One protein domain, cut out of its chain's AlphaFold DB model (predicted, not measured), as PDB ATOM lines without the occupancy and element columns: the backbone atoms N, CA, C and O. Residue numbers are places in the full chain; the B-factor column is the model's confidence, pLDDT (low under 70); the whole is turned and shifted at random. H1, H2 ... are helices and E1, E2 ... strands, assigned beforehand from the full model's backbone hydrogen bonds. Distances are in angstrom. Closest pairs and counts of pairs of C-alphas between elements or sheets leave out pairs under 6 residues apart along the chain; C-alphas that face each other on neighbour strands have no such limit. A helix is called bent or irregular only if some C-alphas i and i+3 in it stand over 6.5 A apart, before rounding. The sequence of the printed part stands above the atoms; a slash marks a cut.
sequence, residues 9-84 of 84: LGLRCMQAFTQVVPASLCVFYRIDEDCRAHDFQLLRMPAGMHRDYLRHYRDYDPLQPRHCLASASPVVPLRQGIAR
ATOM      1  N   LEU A   9     -31.287  31.240  50.551       89.69
ATOM      2  CA  LEU A   9     -32.144  30.387  51.380       89.69
ATOM      3  C   LEU A   9     -32.276  28.967  50.816       89.69
ATOM      4  O   LEU A   9     -32.112  28.007  51.568       89.69
ATOM      5  N   GLY A  10     -32.548  28.831  49.515       92.38
ATOM      6  CA  GLY A  10     -32.719  27.527  48.874       92.38
ATOM      7  C   GLY A  10     -31.477  26.651  49.035       92.38
ATOM      8  O   GLY A  10     -31.585  25.491  49.429       92.38
ATOM      9  N   LEU A  11     -30.290  27.224  48.831       92.06
ATOM     10  CA  LEU A  11     -29.019  26.531  49.013       92.06
ATOM     11  C   LEU A  11     -28.823  26.051  50.455       92.06
ATOM     12  O   LEU A  11     -28.496  24.881  50.652       92.06
ATOM     13  N   ARG A  12     -29.075  26.906  51.457       93.50
ATOM     14  CA  ARG A  12     -28.976  26.520  52.878       93.50
ATOM     15  C   ARG A  12     -29.967  25.410  53.236       93.50
ATOM     16  O   ARG A  12     -29.595  24.457  53.917       93.50
ATOM     17  N   CYS A  13     -31.206  25.501  52.748       93.69
ATOM     18  CA  CYS A  13     -32.221  24.466  52.946       93.69
ATOM     19  C   CYS A  13     -31.789  23.129  52.339       93.69
ATOM     20  O   CYS A  13     -31.853  22.107  53.020       93.69
ATOM     21  N   MET A  14     -31.306  23.125  51.092       94.75
ATOM     22  CA  MET A  14     -30.813  21.908  50.447       94.75
ATOM     23  C   MET A  14     -29.614  21.321  51.200       94.75
ATOM     24  O   MET A  14     -29.591  20.120  51.447       94.75
ATOM     25  N   GLN A  15     -28.649  22.147  51.620       93.50
ATOM     26  CA  GLN A  15     -27.487  21.694  52.392       93.50
ATOM     27  C   GLN A  15     -27.904  21.016  53.701       93.50
ATOM     28  O   GLN A  15     -27.486  19.887  53.952       93.50
ATOM     29  N   ALA A  16     -28.765  21.660  54.495       93.88
ATOM     30  CA  ALA A  16     -29.272  21.091  55.742       93.88
ATOM     31  C   ALA A  16     -30.063  19.797  55.498       93.88
ATOM     32  O   ALA A  16     -29.830  18.790  56.162       93.88
ATOM     33  N   PHE A  17     -30.948  19.785  54.497       93.56
ATOM     34  CA  PHE A  17     -31.731  18.602  54.142       93.56
ATOM     35  C   PHE A  17     -30.839  17.417  53.752       93.56
ATOM     36  O   PHE A  17     -31.072  16.294  54.200       93.56
ATOM     37  N   THR A  18     -29.773  17.670  52.984       94.25
ATOM     38  CA  THR A  18     -28.845  16.616  52.546       94.25
ATOM     39  C   THR A  18     -28.009  15.990  53.662       94.25
ATOM     40  O   THR A  18     -27.399  14.945  53.443       94.25
ATOM     41  N   GLN A  19     -27.992  16.578  54.864       93.38
ATOM     42  CA  GLN A  19     -27.381  15.949  56.041       93.38
ATOM     43  C   GLN A  19     -28.230  14.794  56.591       93.38
ATOM     44  O   GLN A  19     -27.688  13.889  57.218       93.38
ATOM     45  N   VAL A  20     -29.546  14.823  56.358       95.19
ATOM     46  CA  VAL A  20     -30.499  13.821  56.867       95.19
ATOM     47  C   VAL A  20     -30.934  12.862  55.762       95.19
ATOM     48  O   VAL A  20     -31.029  11.657  55.984       95.19
ATOM     49  N   VAL A  21     -31.186  13.382  54.561       91.56
ATOM     50  CA  VAL A  21     -31.559  12.588  53.388       91.56
ATOM     51  C   VAL A  21     -30.384  12.599  52.415       91.56
ATOM     52  O   VAL A  21     -30.073  13.664  51.886       91.56
ATOM     53  N   PRO A  22     -29.734  11.459  52.126       88.75
ATOM     54  CA  PRO A  22     -28.489  11.419  51.356       88.75
ATOM     55  C   PRO A  22     -28.735  11.570  49.843       88.75
ATOM     56  O   PRO A  22     -28.327  10.734  49.037       88.75
ATOM     57  N   ALA A  23     -29.420  12.637  49.434       90.31
ATOM     58  CA  ALA A  23     -29.596  12.972  48.032       90.31
ATOM     59  C   ALA A  23     -28.245  13.385  47.427       90.31
ATOM     60  O   ALA A  23     -27.562  14.286  47.918       90.31
ATOM     61  N   SER A  24     -27.855  12.723  46.339       90.81
ATOM     62  CA  SER A  24     -26.614  13.020  45.616       90.81
ATOM     63  C   SER A  24     -26.688  14.341  44.845       90.81
ATOM     64  O   SER A  24     -25.664  15.006  44.691       90.81
ATOM     65  N   LEU A  25     -27.892  14.731  44.410       93.00
ATOM     66  CA  LEU A  25     -28.205  15.958  43.676       93.00
ATOM     67  C   LEU A  25     -29.496  16.559  44.239       93.00
ATOM     68  O   LEU A  25     -30.407  15.821  44.617       93.00
ATOM     69  N   CYS A  26     -29.595  17.886  44.269       93.12
ATOM     70  CA  CYS A  26     -30.813  18.567  44.700       93.12
ATOM     71  C   CYS A  26     -31.070  19.822  43.861       93.12
ATOM     72  O   CYS A  26     -30.140  20.448  43.343       93.12
ATOM     73  N   VAL A  27     -32.346  20.171  43.732       92.88
ATOM     74  CA  VAL A  27     -32.811  21.380  43.064       92.88
ATOM     75  C   VAL A  27     -33.874  22.049  43.928       92.88
ATOM     76  O   VAL A  27     -34.749  21.381  44.474       92.88
ATOM     77  N   PHE A  28     -33.793  23.368  44.047       92.94
ATOM     78  CA  PHE A  28     -34.761  24.206  44.745       92.94
ATOM     79  C   PHE A  28     -35.272  25.264  43.773       92.94
ATOM     80  O   PHE A  28     -34.476  25.842  43.036       92.94
ATOM     81  N   TYR A  29     -36.578  25.507  43.729       92.75
ATOM     82  CA  TYR A  29     -37.178  26.398  42.737       92.75
ATOM     83  C   TYR A  29     -38.480  27.016  43.242       92.75
ATOM     84  O   TYR A  29     -39.059  26.579  44.237       92.75
ATOM     85  N   ARG A  30     -38.943  28.039  42.526       91.25
ATOM     86  CA  ARG A  30     -40.239  28.687  42.725       91.25
ATOM     87  C   ARG A  30     -41.243  28.169  41.701       91.25
ATOM     88  O   ARG A  30     -40.858  27.758  40.611       91.25
ATOM     89  N   ILE A  31     -42.522  28.188  42.055       91.38
ATOM     90  CA  ILE A  31     -43.626  27.815  41.164       91.38
ATOM     91  C   ILE A  31     -44.407  29.093  40.851       91.38
ATOM     92  O   ILE A  31     -44.710  29.853  41.772       91.38
ATOM     93  N   ASP A  32     -44.654  29.361  39.570       92.25
ATOM     94  CA  ASP A  32     -45.467  30.501  39.123       92.25
ATOM     95  C   ASP A  32     -46.961  30.145  39.041       92.25
ATOM     96  O   ASP A  32     -47.383  29.035  39.374       92.25
ATOM     97  N   GLU A  33     -47.770  31.113  38.615       91.25
ATOM     98  CA  GLU A  33     -49.224  30.977  38.470       91.25
ATOM     99  C   GLU A  33     -49.616  29.938  37.402       91.25
ATOM    100  O   GLU A  33     -50.627  29.254  37.553       91.25
ATOM    101  N   ASP A  34     -48.768  29.724  36.389       90.81
ATOM    102  CA  ASP A  34     -48.935  28.702  35.345       90.81
ATOM    103  C   ASP A  34     -48.430  27.313  35.780       90.81
ATOM    104  O   ASP A  34     -48.346  26.374  34.979       90.81
ATOM    105  N   CYS A  35     -48.087  27.160  37.063       89.94
ATOM    106  CA  CYS A  35     -47.574  25.927  37.655       89.94
ATOM    107  C   CYS A  35     -46.244  25.470  37.043       89.94
ATOM    108  O   CYS A  35     -45.938  24.269  37.020       89.94
ATOM    109  N   ARG A  36     -45.435  26.414  36.548       90.94
ATOM    110  CA  ARG A  36     -44.103  26.159  36.003       90.94
ATOM    111  C   ARG A  36     -43.032  26.493  37.035       90.94
ATOM    112  O   ARG A  36     -43.077  27.480  37.769       90.94
ATOM    113  N   ALA A  37     -42.032  25.623  37.081       92.56
ATOM    114  CA  ALA A  37     -40.866  25.806  37.925       92.56
ATOM    115  C   ALA A  37     -39.920  26.871  37.323       92.56
ATOM    116  O   ALA A  37     -39.569  26.802  36.137       92.56
ATOM    117  N   HIS A  38     -39.474  27.830  38.129       92.31
ATOM    118  CA  HIS A  38     -38.555  28.914  37.755       92.31
ATOM    119  C   HIS A  38     -37.605  29.269  38.921       92.31
ATOM    120  O   HIS A  38     -37.723  28.710  40.011       92.31
ATOM    121  N   ASP A  39     -36.632  30.158  38.687       92.38
ATOM    122  CA  ASP A  39     -35.639  30.611  39.683       92.38
ATOM    123  C   ASP A  39     -34.904  29.470  40.414       92.38
ATOM    124  O   ASP A  39     -34.926  29.349  41.640       92.38
ATOM    125  N   PHE A  40     -34.249  28.606  39.634       92.44
ATOM    126  CA  PHE A  40     -33.580  27.404  40.133       92.44
ATOM    127  C   PHE A  40     -32.303  27.701  40.913       92.44
ATOM    128  O   PHE A  40     -31.414  28.412  40.444       92.44
ATOM    129  N   GLN A  41     -32.159  27.023  42.046       93.25
ATOM    130  CA  GLN A  41     -30.905  26.849  42.765       93.25
ATOM    131  C   GLN A  41     -30.510  25.376  42.699       93.25
ATOM    132  O   GLN A  41     -31.327  24.491  42.955       93.25
ATOM    133  N   LEU A  42     -29.255  25.113  42.347       93.81
ATOM    134  CA  LEU A  42     -28.740  23.764  42.127       93.81
ATOM    135  C   LEU A  42     -27.732  23.406  43.215       93.81
ATOM    136  O   LEU A  42     -26.793  24.160  43.466       93.81
ATOM    137  N   LEU A  43     -27.883  22.226  43.811       94.12
ATOM    138  CA  LEU A  43     -26.878  21.638  44.688       94.12
ATOM    139  C   LEU A  43     -26.275  20.411  44.003       94.12
ATOM    140  O   LEU A  43     -26.969  19.427  43.745       94.12
ATOM    141  N   ARG A  44     -24.968  20.481  43.715       92.56
ATOM    142  CA  ARG A  44     -24.142  19.407  43.120       92.56
ATOM    143  C   ARG A  44     -24.571  18.939  41.717       92.56
ATOM    144  O   ARG A  44     -23.900  18.086  41.146       92.56
ATOM    145  N   MET A  45     -25.627  19.516  41.139       92.56
ATOM    146  CA  MET A  45     -26.073  19.236  39.774       92.56
ATOM    147  C   MET A  45     -25.212  19.986  38.748       92.56
ATOM    148  O   MET A  45     -25.118  21.214  38.821       92.56
ATOM    149  N   PRO A  46     -24.599  19.292  37.772       91.25
ATOM    150  CA  PRO A  46     -23.850  19.950  36.709       91.25
ATOM    151  C   PRO A  46     -24.744  20.894  35.899       91.25
ATOM    152  O   PRO A  46     -25.830  20.511  35.459       91.25
ATOM    153  N   ALA A  47     -24.263  22.110  35.629       84.12
ATOM    154  CA  ALA A  47     -25.035  23.112  34.889       84.12
ATOM    155  C   ALA A  47     -25.457  22.630  33.485       84.12
ATOM    156  O   ALA A  47     -26.533  22.986  33.008       84.12
ATOM    157  N   GLY A  48     -24.641  21.784  32.841       93.06
ATOM    158  CA  GLY A  48     -24.976  21.174  31.553       93.06
ATOM    159  C   GLY A  48     -26.229  20.300  31.617       93.06
ATOM    160  O   GLY A  48     -27.141  20.493  30.823       93.06
ATOM    161  N   MET A  49     -26.311  19.429  32.626       93.00
ATOM    162  CA  MET A  49     -27.461  18.548  32.841       93.00
ATOM    163  C   MET A  49     -28.753  19.350  33.035       93.00
ATOM    164  O   MET A  49     -29.752  19.078  32.375       93.00
ATOM    165  N   HIS A  50     -28.734  20.363  33.907       94.56
ATOM    166  CA  HIS A  50     -29.925  21.169  34.177       94.56
ATOM    167  C   HIS A  50     -30.372  21.970  32.948       94.56
ATOM    168  O   HIS A  50     -31.559  22.040  32.640       94.56
ATOM    169  N   ARG A  51     -29.426  22.552  32.205       94.81
ATOM    170  CA  ARG A  51     -29.736  23.268  30.963       94.81
ATOM    171  C   ARG A  51     -30.417  22.353  29.946       94.81
ATOM    172  O   ARG A  51     -31.390  22.767  29.320       94.81
ATOM    173  N   ASP A  52     -29.925  21.129  29.789       95.69
ATOM    174  CA  ASP A  52     -30.494  20.174  28.840       95.69
ATOM    175  C   ASP A  52     -31.875  19.682  29.322       95.69
ATOM    176  O   ASP A  52     -32.799  19.565  28.516       95.69
ATOM    177  N   TYR A  53     -32.068  19.525  30.642       94.44
ATOM    178  CA  TYR A  53     -33.383  19.312  31.262       94.44
ATOM    179  C   TYR A  53     -34.387  20.408  30.897       94.44
ATOM    180  O   TYR A  53     -35.463  20.106  30.382       94.44
ATOM    181  N   LEU A  54     -34.025  21.677  31.102       94.38
ATOM    182  CA  LEU A  54     -34.900  22.809  30.789       94.38
ATOM    183  C   LEU A  54     -35.265  22.877  29.307       94.38
ATOM    184  O   LEU A  54     -36.376  23.270  28.969       94.38
ATOM    185  N   ARG A  55     -34.321  22.515  28.436       95.69
ATOM    186  CA  ARG A  55     -34.487  22.607  26.988       95.69
ATOM    187  C   ARG A  55     -35.357  21.492  26.414       95.69
ATOM    188  O   ARG A  55     -36.071  21.738  25.449       95.69
ATOM    189  N   HIS A  56     -35.258  20.279  26.957       95.38
ATOM    190  CA  HIS A  56     -35.803  19.092  26.294       95.38
ATOM    191  C   HIS A  56     -36.707  18.227  27.166       95.38
ATOM    192  O   HIS A  56     -37.594  17.575  26.629       95.38
ATOM    193  N   TYR A  57     -36.489  18.191  28.480       92.81
ATOM    194  CA  TYR A  57     -37.083  17.157  29.334       92.81
ATOM    195  C   TYR A  57     -38.145  17.676  30.300       92.81
ATOM    196  O   TYR A  57     -38.964  16.889  30.761       92.81
ATOM    197  N   ARG A  58     -38.175  18.983  30.582       91.88
ATOM    198  CA  ARG A  58     -39.112  19.584  31.542       91.88
ATOM    199  C   ARG A  58     -40.571  19.212  31.281       91.88
ATOM    200  O   ARG A  58     -41.291  18.931  32.231       91.88
ATOM    201  N   ASP A  59     -41.016  19.235  30.028       90.38
ATOM    202  CA  ASP A  59     -42.424  18.964  29.709       90.38
ATOM    203  C   ASP A  59     -42.788  17.473  29.824       90.38
ATOM    204  O   ASP A  59     -43.968  17.148  29.933       90.38
ATOM    205  N   TYR A  60     -41.786  16.588  29.895       89.38
ATOM    206  CA  TYR A  60     -41.935  15.145  30.112       89.38
ATOM    207  C   TYR A  60     -41.691  14.727  31.568       89.38
ATOM    208  O   TYR A  60     -41.682  13.537  31.878       89.38
ATOM    209  N   ASP A  61     -41.447  15.680  32.469       89.31
ATOM    210  CA  ASP A  61     -41.145  15.374  33.863       89.31
ATOM    211  C   ASP A  61     -42.414  14.865  34.583       89.31
ATOM    212  O   ASP A  61     -43.410  15.593  34.663       89.31
ATOM    213  N   PRO A  62     -42.421  13.635  35.128       87.25
ATOM    214  CA  PRO A  62     -43.578  13.105  35.848       87.25
ATOM    215  C   PRO A  62     -43.857  13.859  37.159       87.25
ATOM    216  O   PRO A  62     -44.957  13.764  37.709       87.25
ATOM    217  N   LEU A  63     -42.885  14.616  37.673       87.19
ATOM    218  CA  LEU A  63     -42.953  15.350  38.937       87.19
ATOM    219  C   LEU A  63     -43.283  16.838  38.754       87.19
ATOM    220  O   LEU A  63     -43.009  17.650  39.637       87.19
ATOM    221  N   GLN A  64     -43.890  17.214  37.627       88.25
ATOM    222  CA  GLN A  64     -44.273  18.603  37.389       88.25
ATOM    223  C   GLN A  64     -45.249  19.134  38.453       88.25
ATOM    224  O   GLN A  64     -46.215  18.443  38.795       88.25
ATOM    225  N   PRO A  65     -45.089  20.396  38.908       88.31
ATOM    226  CA  PRO A  65     -45.944  20.987  39.942       88.31
ATOM    227  C   PRO A  65     -47.446  20.913  39.644       88.31
ATOM    228  O   PRO A  65     -48.255  20.716  40.553       88.31
ATOM    229  N   ARG A  66     -47.831  20.994  38.363       88.19
ATOM    230  CA  ARG A  66     -49.227  20.861  37.916       88.19
ATOM    231  C   ARG A  66     -49.891  19.549  38.368       88.19
ATOM    232  O   ARG A  66     -51.100  19.518  38.585       88.19
ATOM    233  N   HIS A  67     -49.122  18.469  38.541       86.19
ATOM    234  CA  HIS A  67     -49.652  17.179  38.991       86.19
ATOM    235  C   HIS A  67     -50.060  17.208  40.470       86.19
ATOM    236  O   HIS A  67     -51.050  16.575  40.835       86.19
ATOM    237  N   CYS A  68     -49.361  17.984  41.308       83.56
ATOM    238  CA  CYS A  68     -49.743  18.191  42.707       83.56
ATOM    239  C   CYS A  68     -51.119  18.860  42.793       83.56
ATOM    240  O   CYS A  68     -52.015  18.346  43.463       83.56
ATOM    241  N   LEU A  69     -51.336  19.928  42.018       83.00
ATOM    242  CA  LEU A  69     -52.630  20.616  41.957       83.00
ATOM    243  C   LEU A  69     -53.745  19.712  41.434       83.00
ATOM    244  O   LEU A  69     -54.797  19.617  42.058       83.00
ATOM    245  N   ALA A  70     -53.494  18.980  40.347       84.19
ATOM    246  CA  ALA A  70     -54.466  18.044  39.784       84.19
ATOM    247  C   ALA A  70     -54.822  16.878  40.731       84.19
ATOM    248  O   ALA A  70     -55.825  16.204  40.513       84.19
ATOM    249  N   SER A  71     -53.995  16.605  41.744       81.25
ATOM    250  CA  SER A  71     -54.235  15.563  42.752       81.25
ATOM    251  C   SER A  71     -54.726  16.103  44.099       81.25
ATOM    252  O   SER A  71     -54.983  15.304  44.997       81.25
ATOM    253  N   ALA A  72     -54.841  17.430  44.252       82.69
ATOM    254  CA  ALA A  72     -55.101  18.106  45.527       82.69
ATOM    255  C   ALA A  72     -54.176  17.641  46.676       82.69
ATOM    256  O   ALA A  72     -54.561  17.656  47.844       82.69
ATOM    257  N   SER A  73     -52.946  17.224  46.346       83.00
ATOM    258  CA  SER A  73     -51.956  16.708  47.293       83.00
ATOM    259  C   SER A  73     -50.669  17.530  47.214       83.00
ATOM    260  O   SER A  73     -50.200  17.816  46.110       83.00
ATOM    261  N   PRO A  74     -50.039  17.877  48.353       80.31
ATOM    262  CA  PRO A  74     -48.766  18.597  48.357       80.31
ATOM    263  C   PRO A  74     -47.596  17.747  47.835       80.31
ATOM    264  O   PRO A  74     -46.524  18.281  47.560       80.31
ATOM    265  N   VAL A  75     -47.785  16.429  47.703       80.75
ATOM    266  CA  VAL A  75     -46.775  15.482  47.218       80.75
ATOM    267  C   VAL A  75     -47.418  14.495  46.247       80.75
ATOM    268  O   VAL A  75     -48.473  13.928  46.541       80.75
ATOM    269  N   VAL A  76     -46.752  14.239  45.120       80.69
ATOM    270  CA  VAL A  76     -47.142  13.202  44.154       80.69
ATOM    271  C   VAL A  76     -46.137  12.049  44.222       80.69
ATOM    272  O   VAL A  76     -44.959  12.237  43.913       80.69
ATOM    273  N   PRO A  77     -46.564  10.836  44.614       83.00
ATOM    274  CA  PRO A  77     -45.754   9.636  44.470       83.00
ATOM    275  C   PRO A  77     -45.336   9.427  43.014       83.00
ATOM    276  O   PRO A  77     -46.170   9.499  42.114       83.00
ATOM    277  N   LEU A  78     -44.076   9.056  42.781       81.06
ATOM    278  CA  LEU A  78     -43.529   8.891  41.430       81.06
ATOM    279  C   LEU A  78     -44.376   7.961  40.538       81.06
ATOM    280  O   LEU A  78     -44.620   8.277  39.380       81.06
ATOM    281  N   ARG A  79     -44.918   6.868  41.096       83.62
ATOM    282  CA  ARG A  79     -45.828   5.948  40.380       83.62
ATOM    283  C   ARG A  79     -47.067   6.638  39.790       83.62
ATOM    284  O   ARG A  79     -47.573   6.199  38.770       83.62
ATOM    285  N   GLN A  80     -47.567   7.685  40.448       80.88
ATOM    286  CA  GLN A  80     -48.719   8.459  39.984       80.88
ATOM    287  C   GLN A  80     -48.307   9.523  38.968       80.88
ATOM    288  O   GLN A  80     -49.084   9.813  38.066       80.88
ATOM    289  N   GLY A  81     -47.105  10.089  39.107       81.44
ATOM    290  CA  GLY A  81     -46.559  11.042  38.142       81.44
ATOM    291  C   GLY A  81     -46.219  10.401  36.797       81.44
ATOM    292  O   GLY A  81     -46.463  11.003  35.764       81.44
ATOM    293  N   ILE A  82     -45.693   9.170  36.804       82.69
ATOM    294  CA  ILE A  82     -45.306   8.425  35.590       82.69
ATOM    295  C   ILE A  82     -46.521   7.941  34.783       82.69
ATOM    296  O   ILE A  82     -46.422   7.746  33.580       82.69
ATOM    297  N   ALA A  83     -47.666   7.723  35.430       71.31
ATOM    298  CA  ALA A  83     -48.873   7.209  34.779       71.31
ATOM    299  C   ALA A  83     -49.690   8.287  34.032       71.31
ATOM    300  O   ALA A  83     -50.835   8.020  33.666       71.31
ATOM    301  N   ARG A  84     -49.147   9.501  33.876       63.75
ATOM    302  CA  ARG A  84     -49.814  10.664  33.279       63.75
ATOM    303  C   ARG A  84     -49.155  11.087  31.978       63.75
ATOM    304  O   ARG A  84     -47.915  10.969  31.889       63.75
TER     305      ARG A  84
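AT A GLANCE: This is residues 9 to 84 of the 84 residues of an uncharacterized protein of Pseudomonas aeruginosa (UniProt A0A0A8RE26). A hairpin of two antiparallel strands, E1 and E2, lies between H1 on one side and the longest helix, H2, on the other. The short H3 begins near the turn of the hairpin, with Pro 65 close to Ile 31 and Ala 37, and the short H4 sits beside H3, away from both strands. The 76 printed residues, class mixed, have four named helices and two named strands, ordered H1 E1 E2 H2 H3 H4. The whole is compact, radius of gyration of the C-alphas 13.1 A, spans 30 by 28 by 24 A.

IN THESE COORDINATES: E1 is residues 26 to 31, 16.2 A; E2 is 37 to 43, 16.1 A. H1, residues 9 to 20, 17.5 A, begins with C-alpha 9 at (-32.144, 30.387, 51.380). H2, residues 47 to 60, 19.3 A, is irregular: C-alphas 56 and 59 are 7.5 A apart. H3 is 65 to 70, 9.0 A; H4 is 78 to 82, 6.1 A, ending with C-alpha 82 at (-45.306, 8.425, 35.590).

HOW THE PARTS SIT: Between E1 and E2, N 28 and O 41 are within hydrogen-bond range, 2.9 A. The closest C-alphas of H1 and E1, Gly 10 and Phe 28, are 5.7 A apart. E2 and H2 are near each other, with 5 pairs of C-alphas within 10 A. H3 and H4 are close but not clearly touching, His 67 and Gly 81 having the closest C-alphas, 6.9 A. In H4 every O i to N i+4 pair is within hydrogen-bond range; in H1 7 of 8, H2 7 of 10, H3 1 of 2.

THE WHOLE: The farthest C-alphas, Gly 48 and Ala 72, are 33.3 A apart. The printed part has no cut and no long link; residue 84 alone has pLDDT under 70.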